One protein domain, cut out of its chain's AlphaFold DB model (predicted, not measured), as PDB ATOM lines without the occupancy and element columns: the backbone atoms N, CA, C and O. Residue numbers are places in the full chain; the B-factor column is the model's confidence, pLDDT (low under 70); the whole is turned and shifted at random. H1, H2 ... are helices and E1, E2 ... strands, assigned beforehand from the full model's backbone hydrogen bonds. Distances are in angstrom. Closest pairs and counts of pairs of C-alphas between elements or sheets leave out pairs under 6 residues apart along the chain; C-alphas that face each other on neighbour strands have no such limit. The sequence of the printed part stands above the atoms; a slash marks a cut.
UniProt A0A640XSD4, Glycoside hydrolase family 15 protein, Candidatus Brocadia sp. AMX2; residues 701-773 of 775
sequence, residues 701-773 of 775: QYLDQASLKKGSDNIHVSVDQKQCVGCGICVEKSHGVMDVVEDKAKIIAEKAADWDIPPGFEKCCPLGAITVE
ATOM      1  N   GLN A 701     -34.144  -7.938  16.221       89.94
ATOM      2  CA  GLN A 701     -35.354  -7.725  15.437       89.94
ATOM      3  C   GLN A 701     -36.351  -6.834  16.193       89.94
ATOM      4  O   GLN A 701     -36.752  -7.115  17.319       89.94
ATOM      5  N   TYR A 702     -36.822  -5.772  15.536       92.69
ATOM      6  CA  TYR A 702     -37.776  -4.817  16.106       92.69
ATOM      7  C   TYR A 702     -39.181  -4.991  15.519       92.69
ATOM      8  O   TYR A 702     -39.354  -5.098  14.305       92.69
ATOM      9  N   LEU A 703     -40.200  -4.983  16.380       92.81
ATOM     10  CA  LEU A 703     -41.607  -5.182  16.031       92.81
ATOM     11  C   LEU A 703     -42.464  -3.974  16.434       92.81
ATOM     12  O   LEU A 703     -42.252  -3.361  17.479       92.81
ATOM     13  N   ASP A 704     -43.494  -3.690  15.636       94.00
ATOM     14  CA  ASP A 704     -44.541  -2.710  15.972       94.00
ATOM     15  C   ASP A 704     -45.634  -3.293  16.872       94.00
ATOM     16  O   ASP A 704     -46.384  -2.558  17.510       94.00
ATOM     17  N   GLN A 705     -45.733  -4.620  16.916       93.75
ATOM     18  CA  GLN A 705     -46.722  -5.345  17.696       93.75
ATOM     19  C   GLN A 705     -46.192  -6.721  18.100       93.75
ATOM     20  O   GLN A 705     -45.454  -7.354  17.344       93.75
ATOM     21  N   ALA A 706     -46.602  -7.203  19.267       92.81
ATOM     22  CA  ALA A 706     -46.258  -8.520  19.783       92.81
ATOM     23  C   ALA A 706     -47.466  -9.171  20.466       92.81
ATOM     24  O   ALA A 706     -48.301  -8.495  21.066       92.81
ATOM     25  N   SER A 707     -47.557 -10.499  20.373       89.12
ATOM     26  CA  SER A 707     -48.571 -11.294  21.079       89.12
ATOM     27  C   SER A 707     -47.890 -12.222  22.073       89.12
ATOM     28  O   SER A 707     -46.969 -12.947  21.700       89.12
ATOM     29  N   LEU A 708     -48.357 -12.207  23.315       87.81
ATOM     30  CA  LEU A 708     -47.761 -12.905  24.443       87.81
ATOM     31  C   LEU A 708     -48.778 -13.871  25.045       87.81
ATOM     32  O   LEU A 708     -49.904 -13.482  25.352       87.81
ATOM     33  N   LYS A 709     -48.365 -15.118  25.279       79.94
ATOM     34  CA  LYS A 709     -49.180 -16.101  26.001       79.94
ATOM     35  C   LYS A 709     -48.774 -16.135  27.469       79.94
ATOM     36  O   LYS A 709     -47.661 -16.544  27.784       79.94
ATOM     37  N   LYS A 710     -49.696 -15.784  28.370       73.56
ATOM     38  CA  LYS A 710     -49.531 -15.963  29.821       73.56
ATOM     39  C   LYS A 710     -50.652 -16.839  30.366       73.56
ATOM     40  O   LYS A 710     -51.777 -16.383  30.545       73.56
ATOM     41  N   GLY A 711     -50.345 -18.102  30.650       75.31
ATOM     42  CA  GLY A 711     -51.348 -19.063  31.117       75.31
ATOM     43  C   GLY A 711     -52.435 -19.301  30.062       75.31
ATOM     44  O   GLY A 711     -52.121 -19.718  28.948       75.31
ATOM     45  N   SER A 712     -53.701 -19.043  30.408       74.94
ATOM     46  CA  SER A 712     -54.850 -19.122  29.491       74.94
ATOM     47  C   SER A 712     -55.086 -17.856  28.662       74.94
ATOM     48  O   SER A 712     -55.905 -17.897  27.747       74.94
ATOM     49  N   ASP A 713     -54.393 -16.756  28.968       76.94
ATOM     50  CA  ASP A 713     -54.689 -15.433  28.417       76.94
ATOM     51  C   ASP A 713     -53.713 -15.073  27.288       76.94
ATOM     52  O   ASP A 713     -52.504 -15.328  27.388       76.94
ATOM     53  N   ASN A 714     -54.222 -14.443  26.224       84.62
ATOM     54  CA  ASN A 714     -53.401 -13.948  25.120       84.62
ATOM     55  C   ASN A 714     -53.383 -12.414  25.146       84.62
ATOM     56  O   ASN A 714     -54.406 -11.764  24.931       84.62
ATOM     57  N   ILE A 715     -52.224 -11.828  25.439       90.00
ATOM     58  CA  ILE A 715     -52.051 -10.377  25.549       90.00
ATOM     59  C   ILE A 715     -51.423  -9.866  24.256       90.00
ATOM     60  O   ILE A 715     -50.375 -10.349  23.838       90.00
ATOM     61  N   HIS A 716     -52.048  -8.880  23.625       92.44
ATOM     62  CA  HIS A 716     -51.548  -8.234  22.421       92.44
ATOM     63  C   HIS A 716     -51.105  -6.807  22.742       92.44
ATOM     64  O   HIS A 716     -51.899  -6.019  23.252       92.44
ATOM     65  N   VAL A 717     -49.847  -6.481  22.447       93.56
ATOM     66  CA  VAL A 717     -49.294  -5.130  22.598       93.56
ATOM     67  C   VAL A 717     -48.954  -4.582  21.226       93.56
ATOM     68  O   VAL A 717     -48.294  -5.266  20.447       93.56
ATOM     69  N   SER A 718     -49.349  -3.348  20.940       95.56
ATOM     70  CA  SER A 718     -48.988  -2.666  19.697       95.56
ATOM     71  C   SER A 718     -48.660  -1.194  19.922       95.56
ATOM     72  O   SER A 718     -49.131  -0.568  20.876       95.56
ATOM     73  N   VAL A 719     -47.811  -0.662  19.041       95.06
ATOM     74  CA  VAL A 719     -47.367   0.732  19.030       95.06
ATOM     75  C   VAL A 719     -47.820   1.398  17.735       95.06
ATOM     76  O   VAL A 719     -47.338   1.060  16.651       95.06
ATOM     77  N   ASP A 720     -48.702   2.391  17.836       94.25
ATOM     78  CA  ASP A 720     -49.098   3.218  16.696       94.25
ATOM     79  C   ASP A 720     -47.943   4.149  16.300       94.25
ATOM     80  O   ASP A 720     -47.667   5.174  16.931       94.25
ATOM     81  N   GLN A 721     -47.280   3.804  15.199       91.00
ATOM     82  CA  GLN A 721     -46.135   4.542  14.669       91.00
ATOM     83  C   GLN A 721     -46.490   5.969  14.213       91.00
ATOM     84  O   GLN A 721     -45.603   6.826  14.134       91.00
ATOM     85  N   LYS A 722     -47.767   6.270  13.942       86.44
ATOM     86  CA  LYS A 722     -48.220   7.621  13.574       86.44
ATOM     87  C   LYS A 722     -48.403   8.518  14.795       86.44
ATOM     88  O   LYS A 722     -48.116   9.708  14.700       86.44
ATOM     89  N   GLN A 723     -48.840   7.965  15.924       86.69
ATOM     90  CA  GLN A 723     -49.023   8.715  17.175       86.69
ATOM     91  C   GLN A 723     -47.768   8.740  18.058       86.69
ATOM     92  O   GLN A 723     -47.591   9.648  18.870       86.69
ATOM     93  N   CYS A 724     -46.881   7.756  17.917       85.31
ATOM     94  CA  CYS A 724     -45.650   7.676  18.691       85.31
ATOM     95  C   CYS A 724     -44.656   8.770  18.263       85.31
ATOM     96  O   CYS A 724     -44.321   8.887  17.088       85.31
ATOM     97  N   VAL A 725     -44.149   9.553  19.216       82.44
ATOM     98  CA  VAL A 725     -43.185  10.651  18.976       82.44
ATOM     99  C   VAL A 725     -41.774  10.342  19.494       82.44
ATOM    100  O   VAL A 725     -40.977  11.253  19.685       82.44
ATOM    101  N   GLY A 726     -41.485   9.078  19.825       84.44
ATOM    102  CA  GLY A 726     -40.139   8.665  20.250       84.44
ATOM    103  C   GLY A 726     -39.703   9.162  21.629       84.44
ATOM    104  O   GLY A 726     -38.516   9.217  21.918       84.44
ATOM    105  N   CYS A 727     -40.639   9.535  22.510       75.69
ATOM    106  CA  CYS A 727     -40.305  10.172  23.793       75.69
ATOM    107  C   CYS A 727     -39.577   9.278  24.821       75.69
ATOM    108  O   CYS A 727     -39.106   9.805  25.826       75.69
ATOM    109  N   GLY A 728     -39.514   7.956  24.611       79.62
ATOM    110  CA  GLY A 728     -38.788   7.002  25.466       79.62
ATOM    111  C   GLY A 728     -39.490   6.570  26.765       79.62
ATOM    112  O   GLY A 728     -39.050   5.623  27.405       79.62
ATOM    113  N   ILE A 729     -40.622   7.179  27.138       84.00
ATOM    114  CA  ILE A 729     -41.308   6.897  28.420       84.00
ATOM    115  C   ILE A 729     -41.738   5.424  28.544       84.00
ATOM    116  O   ILE A 729     -41.613   4.810  29.603       84.00
ATOM    117  N   CYS A 730     -42.248   4.840  27.462       86.69
ATOM    118  CA  CYS A 730     -42.635   3.433  27.434       86.69
ATOM    119  C   CYS A 730     -41.436   2.484  27.429       86.69
ATOM    120  O   CYS A 730     -41.543   1.384  27.956       86.69
ATOM    121  N   VAL A 731     -40.297   2.919  26.885       88.81
ATOM    122  CA  VAL A 731     -39.054   2.141  26.858       88.81
ATOM    123  C   VAL A 731     -38.537   1.942  28.277       88.81
ATOM    124  O   VAL A 731     -38.338   0.800  28.686       88.81
ATOM    125  N   GLU A 732     -38.473   3.007  29.081       85.81
ATOM    126  CA  GLU A 732     -38.080   2.915  30.496       85.81
ATOM    127  C   GLU A 732     -39.004   1.994  31.305       85.81
ATOM    128  O   GLU A 732     -38.544   1.192  32.119       85.81
ATOM    129  N   LYS A 733     -40.318   2.063  31.056       85.19
ATOM    130  CA  LYS A 733     -41.306   1.244  31.776       85.19
ATOM    131  C   LYS A 733     -41.444  -0.183  31.251       85.19
ATOM    132  O   LYS A 733     -42.084  -1.000  31.904       85.19
ATOM    133  N   SER A 734     -40.889  -0.487  30.080       88.50
ATOM    134  CA  SER A 734     -40.961  -1.822  29.475       88.50
ATOM    135  C   SER A 734     -39.984  -2.822  30.097       88.50
ATOM    136  O   SER A 734     -39.995  -3.984  29.711       88.50
ATOM    137  N   HIS A 735     -39.130  -2.379  31.029       86.94
ATOM    138  CA  HIS A 735     -38.069  -3.193  31.628       86.94
ATOM    139  C   HIS A 735     -37.128  -3.822  30.583       86.94
ATOM    140  O   HIS A 735     -36.689  -4.959  30.716       86.94
ATOM    141  N   GLY A 736     -36.800  -3.052  29.539       86.25
ATOM    142  CA  GLY A 736     -35.819  -3.432  28.521       86.25
ATOM    143  C   GLY A 736     -36.359  -4.311  27.391       86.25
ATOM    144  O   GLY A 736     -35.548  -4.864  26.647       86.25
ATOM    145  N   VAL A 737     -37.686  -4.446  27.269       92.38
ATOM    146  CA  VAL A 737     -38.373  -5.165  26.177       92.38
ATOM    147  C   VAL A 737     -38.669  -4.257  24.978       92.38
ATOM    148  O   VAL A 737     -38.877  -4.745  23.872       92.38
ATOM    149  N   MET A 738     -38.670  -2.939  25.160       94.12
ATOM    150  CA  MET A 738     -38.796  -1.968  24.072       94.12
ATOM    151  C   MET A 738     -37.519  -1.143  23.923       94.12
ATOM    152  O   MET A 738     -36.767  -0.997  24.885       94.12
ATOM    153  N   ASP A 739     -37.323  -0.561  22.742       92.94
ATOM    154  CA  ASP A 739     -36.276   0.426  22.460       92.94
ATOM    155  C   ASP A 739     -36.821   1.571  21.586       92.94
ATOM    156  O   ASP A 739     -37.919   1.466  21.024       92.94
ATOM    157  N   VAL A 740     -36.082   2.677  21.487       87.69
ATOM    158  CA  VAL A 740     -36.356   3.751  20.525       87.69
ATOM    159  C   VAL A 740     -35.479   3.549  19.295       87.69
ATOM    160  O   VAL A 740     -34.269   3.753  19.342       87.69
ATOM    161  N   VAL A 741     -36.108   3.209  18.174       86.50
ATOM    162  CA  VAL A 741     -35.452   3.021  16.878       86.50
ATOM    163  C   VAL A 741     -36.098   3.974  15.882       86.50
ATOM    164  O   VAL A 741     -37.323   4.020  15.787       86.50
ATOM    165  N   GLU A 742     -35.281   4.756  15.173       84.06
ATOM    166  CA  GLU A 742     -35.751   5.758  14.197       84.06
ATOM    167  C   GLU A 742     -36.822   6.705  14.779       84.06
ATOM    168  O   GLU A 742     -37.872   6.941  14.184       84.06
ATOM    169  N   ASP A 743     -36.578   7.219  15.990       79.19
ATOM    170  CA  ASP A 743     -37.486   8.114  16.726       79.19
ATOM    171  C   ASP A 743     -38.876   7.519  17.025       79.19
ATOM    172  O   ASP A 743     -39.847   8.243  17.277       79.19
ATOM    173  N   LYS A 744     -38.997   6.187  17.039       88.94
ATOM    174  CA  LYS A 744     -40.227   5.476  17.399       88.94
ATOM    175  C   LYS A 744     -39.949   4.378  18.409       88.94
ATOM    176  O   LYS A 744     -38.927   3.709  18.369       88.94
ATOM    177  N   ALA A 745     -40.890   4.177  19.324       91.50
ATOM    178  CA  ALA A 745     -40.839   3.030  20.216       91.50
ATOM    179  C   ALA A 745     -41.135   1.743  19.427       91.50
ATOM    180  O   ALA A 745     -42.132   1.672  18.700       91.50
ATOM    181  N   LYS A 746     -40.279   0.738  19.594       95.56
ATOM    182  CA  LYS A 746     -40.398  -0.598  19.001       95.56
ATOM    183  C   LYS A 746     -40.226  -1.661  20.081       95.56
ATOM    184  O   LYS A 746     -39.562  -1.423  21.086       95.56
ATOM    185  N   ILE A 747     -40.821  -2.830  19.876       94.62
ATOM    186  CA  ILE A 747     -40.686  -3.998  20.753       94.62
ATOM    187  C   ILE A 747     -39.514  -4.844  20.247       94.62
ATOM    188  O   ILE A 747     -39.436  -5.129  19.055       94.62
ATOM    189  N   ILE A 748     -38.621  -5.257  21.139       94.19
ATOM    190  CA  ILE A 748     -37.525  -6.184  20.851       94.19
ATOM    191  C   ILE A 748     -38.117  -7.595  20.765       94.19
ATOM    192  O   ILE A 748     -38.628  -8.112  21.764       94.19
ATOM    193  N   ALA A 749     -38.091  -8.202  19.579       91.06
ATOM    194  CA  ALA A 749     -38.786  -9.456  19.283       91.06
ATOM    195  C   ALA A 749     -38.372 -10.585  20.233       91.06
ATOM    196  O   ALA A 749     -39.222 -11.310  20.751       91.06
ATOM    197  N   GLU A 750     -37.076 -10.686  20.510       89.31
ATOM    198  CA  GLU A 750     -36.462 -11.745  21.312       89.31
ATOM    199  C   GLU A 750     -36.861 -11.650  22.789       89.31
ATOM    200  O   GLU A 750     -36.869 -12.651  23.499       89.31
ATOM    201  N   LYS A 751     -37.231 -10.452  23.252       89.81
ATOM    202  CA  LYS A 751     -37.636 -10.193  24.640       89.81
ATOM    203  C   LYS A 751     -39.149 -10.128  24.820       89.81
ATOM    204  O   LYS A 751     -39.634 -10.098  25.948       89.81
ATOM    205  N   ALA A 752     -39.900 -10.098  23.721       88.38
ATOM    206  CA  ALA A 752     -41.346  -9.952  23.757       88.38
ATOM    207  C   ALA A 752     -42.036 -11.158  24.405       88.38
ATOM    208  O   ALA A 752     -43.051 -10.976  25.061       88.38
ATOM    209  N   ALA A 753     -41.507 -12.376  24.251       83.69
ATOM    210  CA  ALA A 753     -42.144 -13.587  24.774       83.69
ATOM    211  C   ALA A 753     -42.221 -13.621  26.315       83.69
ATOM    212  O   ALA A 753     -43.229 -14.065  26.861       83.69
ATOM    213  N   ASP A 754     -41.200 -13.088  26.994       83.06
ATOM    214  CA  ASP A 754     -41.052 -13.133  28.456       83.06
ATOM    215  C   ASP A 754     -41.477 -11.829  29.155       83.06
ATOM    216  O   ASP A 754     -41.222 -11.623  30.344       83.06
ATOM    217  N   TRP A 755     -42.126 -10.913  28.432       90.06
ATOM    218  CA  TRP A 755     -42.431  -9.588  28.962       90.06
ATOM    219  C   TRP A 755     -43.491  -9.618  30.073       90.06
ATOM    220  O   TRP A 755     -44.676  -9.922  29.863       90.06
ATOM    221  N   ASP A 756     -43.091  -9.197  31.276       87.12
ATOM    222  CA  ASP A 756     -44.022  -8.938  32.368       87.12
ATOM    223  C   ASP A 756     -44.677  -7.550  32.278       87.12
ATOM    224  O   ASP A 756     -44.250  -6.605  32.931       87.12
ATOM    225  N   ILE A 757     -45.690  -7.410  31.409       88.12
ATOM    226  CA  ILE A 757     -46.370  -6.125  31.164       88.12
ATOM    227  C   ILE A 757     -47.051  -5.610  32.452       88.12
ATOM    228  O   ILE A 757     -47.988  -6.256  32.938       88.12
ATOM    229  N   PRO A 758     -46.658  -4.431  32.978       83.44
ATOM    230  CA  PRO A 758     -47.288  -3.846  34.158       83.44
ATOM    231  C   PRO A 758     -48.784  -3.547  33.943       83.44
ATOM    232  O   PRO A 758     -49.176  -3.131  32.848       83.44
ATOM    233  N   PRO A 759     -49.646  -3.672  34.970       84.44
ATOM    234  CA  PRO A 759     -51.049  -3.280  34.857       84.44
ATOM    235  C   PRO A 759     -51.204  -1.814  34.426       84.44
ATOM    236  O   PRO A 759     -50.660  -0.909  35.059       84.44
ATOM    237  N   GLY A 760     -51.971  -1.571  33.360       87.62
ATOM    238  CA  GLY A 760     -52.191  -0.230  32.813       87.62
ATOM    239  C   GLY A 760     -51.010   0.335  32.017       87.62
ATOM    240  O   GLY A 760     -50.891   1.558  31.911       87.62
ATOM    241  N   PHE A 761     -50.119  -0.519  31.500       92.44
ATOM    242  CA  PHE A 761     -48.942  -0.110  30.729       92.44
ATOM    243  C   PHE A 761     -49.279   0.828  29.560       92.44
ATOM    244  O   PHE A 761     -48.548   1.786  29.330       92.44
ATOM    245  N   GLU A 762     -50.415   0.650  28.885       91.56
ATOM    246  CA  GLU A 762     -50.899   1.528  27.811       91.56
ATOM    247  C   GLU A 762     -50.992   3.006  28.235       91.56
ATOM    248  O   GLU A 762     -50.710   3.914  27.450       91.56
ATOM    249  N   LYS A 763     -51.275   3.266  29.520       90.50
ATOM    250  CA  LYS A 763     -51.387   4.619  30.088       90.50
ATOM    251  C   LYS A 763     -50.037   5.304  30.292       90.50
ATOM    252  O   LYS A 763     -50.003   6.473  30.672       90.50
ATOM    253  N   CYS A 764     -48.917   4.607  30.075       87.38
ATOM    254  CA  CYS A 764     -47.604   5.242  30.127       87.38
ATOM    255  C   CYS A 764     -47.371   6.201  28.959       87.38
ATOM    256  O   CYS A 764     -46.566   7.122  29.094       87.38
ATOM    257  N   CYS A 765     -48.068   6.005  27.837       88.00
ATOM    258  CA  CYS A 765     -47.974   6.889  26.693       88.00
ATOM    259  C   CYS A 765     -48.975   8.047  26.848       88.00
ATOM    260  O   CYS A 765     -50.179   7.821  26.726       88.00
ATOM    261  N   PRO A 766     -48.520   9.299  27.044       73.75
ATOM    262  CA  PRO A 766     -49.426  10.444  27.186       73.75
ATOM    263  C   PRO A 766     -50.206  10.759  25.900       73.75
ATOM    264  O   PRO A 766     -51.197  11.480  25.950       73.75
ATOM    265  N   LEU A 767     -49.766  10.222  24.756       83.38
ATOM    266  CA  LEU A 767     -50.402  10.390  23.448       83.38
ATOM    267  C   LEU A 767     -51.282   9.198  23.046       83.38
ATOM    268  O   LEU A 767     -51.843   9.218  21.958       83.38
ATOM    269  N   GLY A 768     -51.387   8.162  23.888       88.31
ATOM    270  CA  GLY A 768     -52.203   6.979  23.594       88.31
ATOM    271  C   GLY A 768     -51.657   6.073  22.486       88.31
ATOM    272  O   GLY A 768     -52.381   5.215  21.999       88.31
ATOM    273  N   ALA A 769     -50.380   6.211  22.113       92.38
ATOM    274  CA  ALA A 769     -49.769   5.451  21.022       92.38
ATOM    275  C   ALA A 769     -49.496   3.968  21.346       92.38
ATOM    276  O   ALA A 769     -48.932   3.269  20.512       92.38
ATOM    277  N   ILE A 770     -49.826   3.493  22.552       94.81
ATOM    278  CA  ILE A 770     -49.631   2.101  22.976       94.81
ATOM    279  C   ILE A 770     -50.981   1.517  23.334       94.81
ATOM    280  O   ILE A 770     -51.710   2.096  24.138       94.81
ATOM    281  N   THR A 771     -51.271   0.342  22.796       94.31
ATOM    282  CA  THR A 771     -52.465  -0.431  23.135       94.31
ATOM    283  C   THR A 771     -52.072  -1.791  23.684       94.31
ATOM    284  O   THR A 771     -51.176  -2.444  23.150       94.31
ATOM    285  N   VAL A 772     -52.744  -2.206  24.759       93.12
ATOM    286  CA  VAL A 772     -52.599  -3.525  25.383       93.12
ATOM    287  C   VAL A 772     -53.987  -4.161  25.446       93.12
ATOM    288  O   VAL A 772     -54.842  -3.724  26.213       93.12
ATOM    289  N   GLU A 773     -54.227  -5.180  24.626       90.19
ATOM    290  CA  GLU A 773     -55.485  -5.931  24.590       90.19
ATOM    291  C   GLU A 773     -55.298  -7.301  25.241       90.19
ATOM    292  O   GLU A 773     -54.351  -8.018  24.929       90.19
TER     293      GLU A 773
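This is residues 701 to 773 of the 775 residues of the protein "Glycoside hydrolase family 15 protein" of Candidatus Brocadia sp. AMX2 (UniProt A0A640XSD4). Two antiparallel hairpins, the long E1 and E2 and the small E3 and E4, make a loosely joined curved wall, with E5 beside E2 and the short stretch 702 to 703 pairing with E4 where the two hairpins adjoin. On one side of this wall the short helices H1, next to E3, and H3, next to E5, meet and bridge the two sheets, while the turn between E1 and E2 makes one end of the longest axis. The printed part has 73 residues with five named strands and three named helices, in the order E1 E2 H1 E3 E4 H2 H3 E5, and the class is mixed, helices and strands. The sheets run E1 - E2 - E5 and E3 - E4, both antiparallel. The whole is compact, with a radius of gyration of the C-alphas of 11.1 A, and spans 34 by 24 by 19 A.

Begin at residues 702 to 703, which pair antiparallel with residues 747 to 748 of E4, residues 744 to 748. Next come E1, residues 705 to 710, and E2, residues 713 to 719, a hairpin at 160 degrees; look for N 708 and O 715, 2.8 A apart. On the other side of E2 is E5, residues 770 to 773, antiparallel at 163 degrees, with N 718 and O 771 3.0 A apart. E3, residues 738 to 741, forms a hairpin with E4 at 134 degrees, where N 739 and O 746 are 2.9 A apart. H1, residues 729 to 733, is not on the three-stranded sheet; its closest C-alphas to E3 are those of Val 731 and Met 738, 5.0 A apart. H1 touches H3, residues 761 to 764, closest at the C-alphas of Cys 730 and Cys 764, 5.9 A. H3 is on the three-stranded sheet at a height of 5.6 A, only just over none of its strands, with 2 of its 4 C-alphas falling on E5. H2, residues 749 to 752, only grazes that sheet. The O i to N i+4 pair of H1 is within hydrogen-bond range; H2 and H3 are too short for such a pair, and each has its one O i to N i+3 pair within range.

Find C-alpha 705 at (-46.722, -5.345, 17.696), where E1 begins and runs 16.4 A. E2 covers 20.1 A, H1 6.6 A, E3 9.4 A, E4 12.5 A, H2 5.2 A and H3 5.5 A. E5 runs 10.1 A and ends at C-alpha 773, (-55.485, -5.931, 24.590).

The C-alphas farthest apart are those of Ser 712 and Glu 742, 34.9 A. The printed part has no cut and no long link. Its mean pLDDT is 87.8, and no printed residue is under 70.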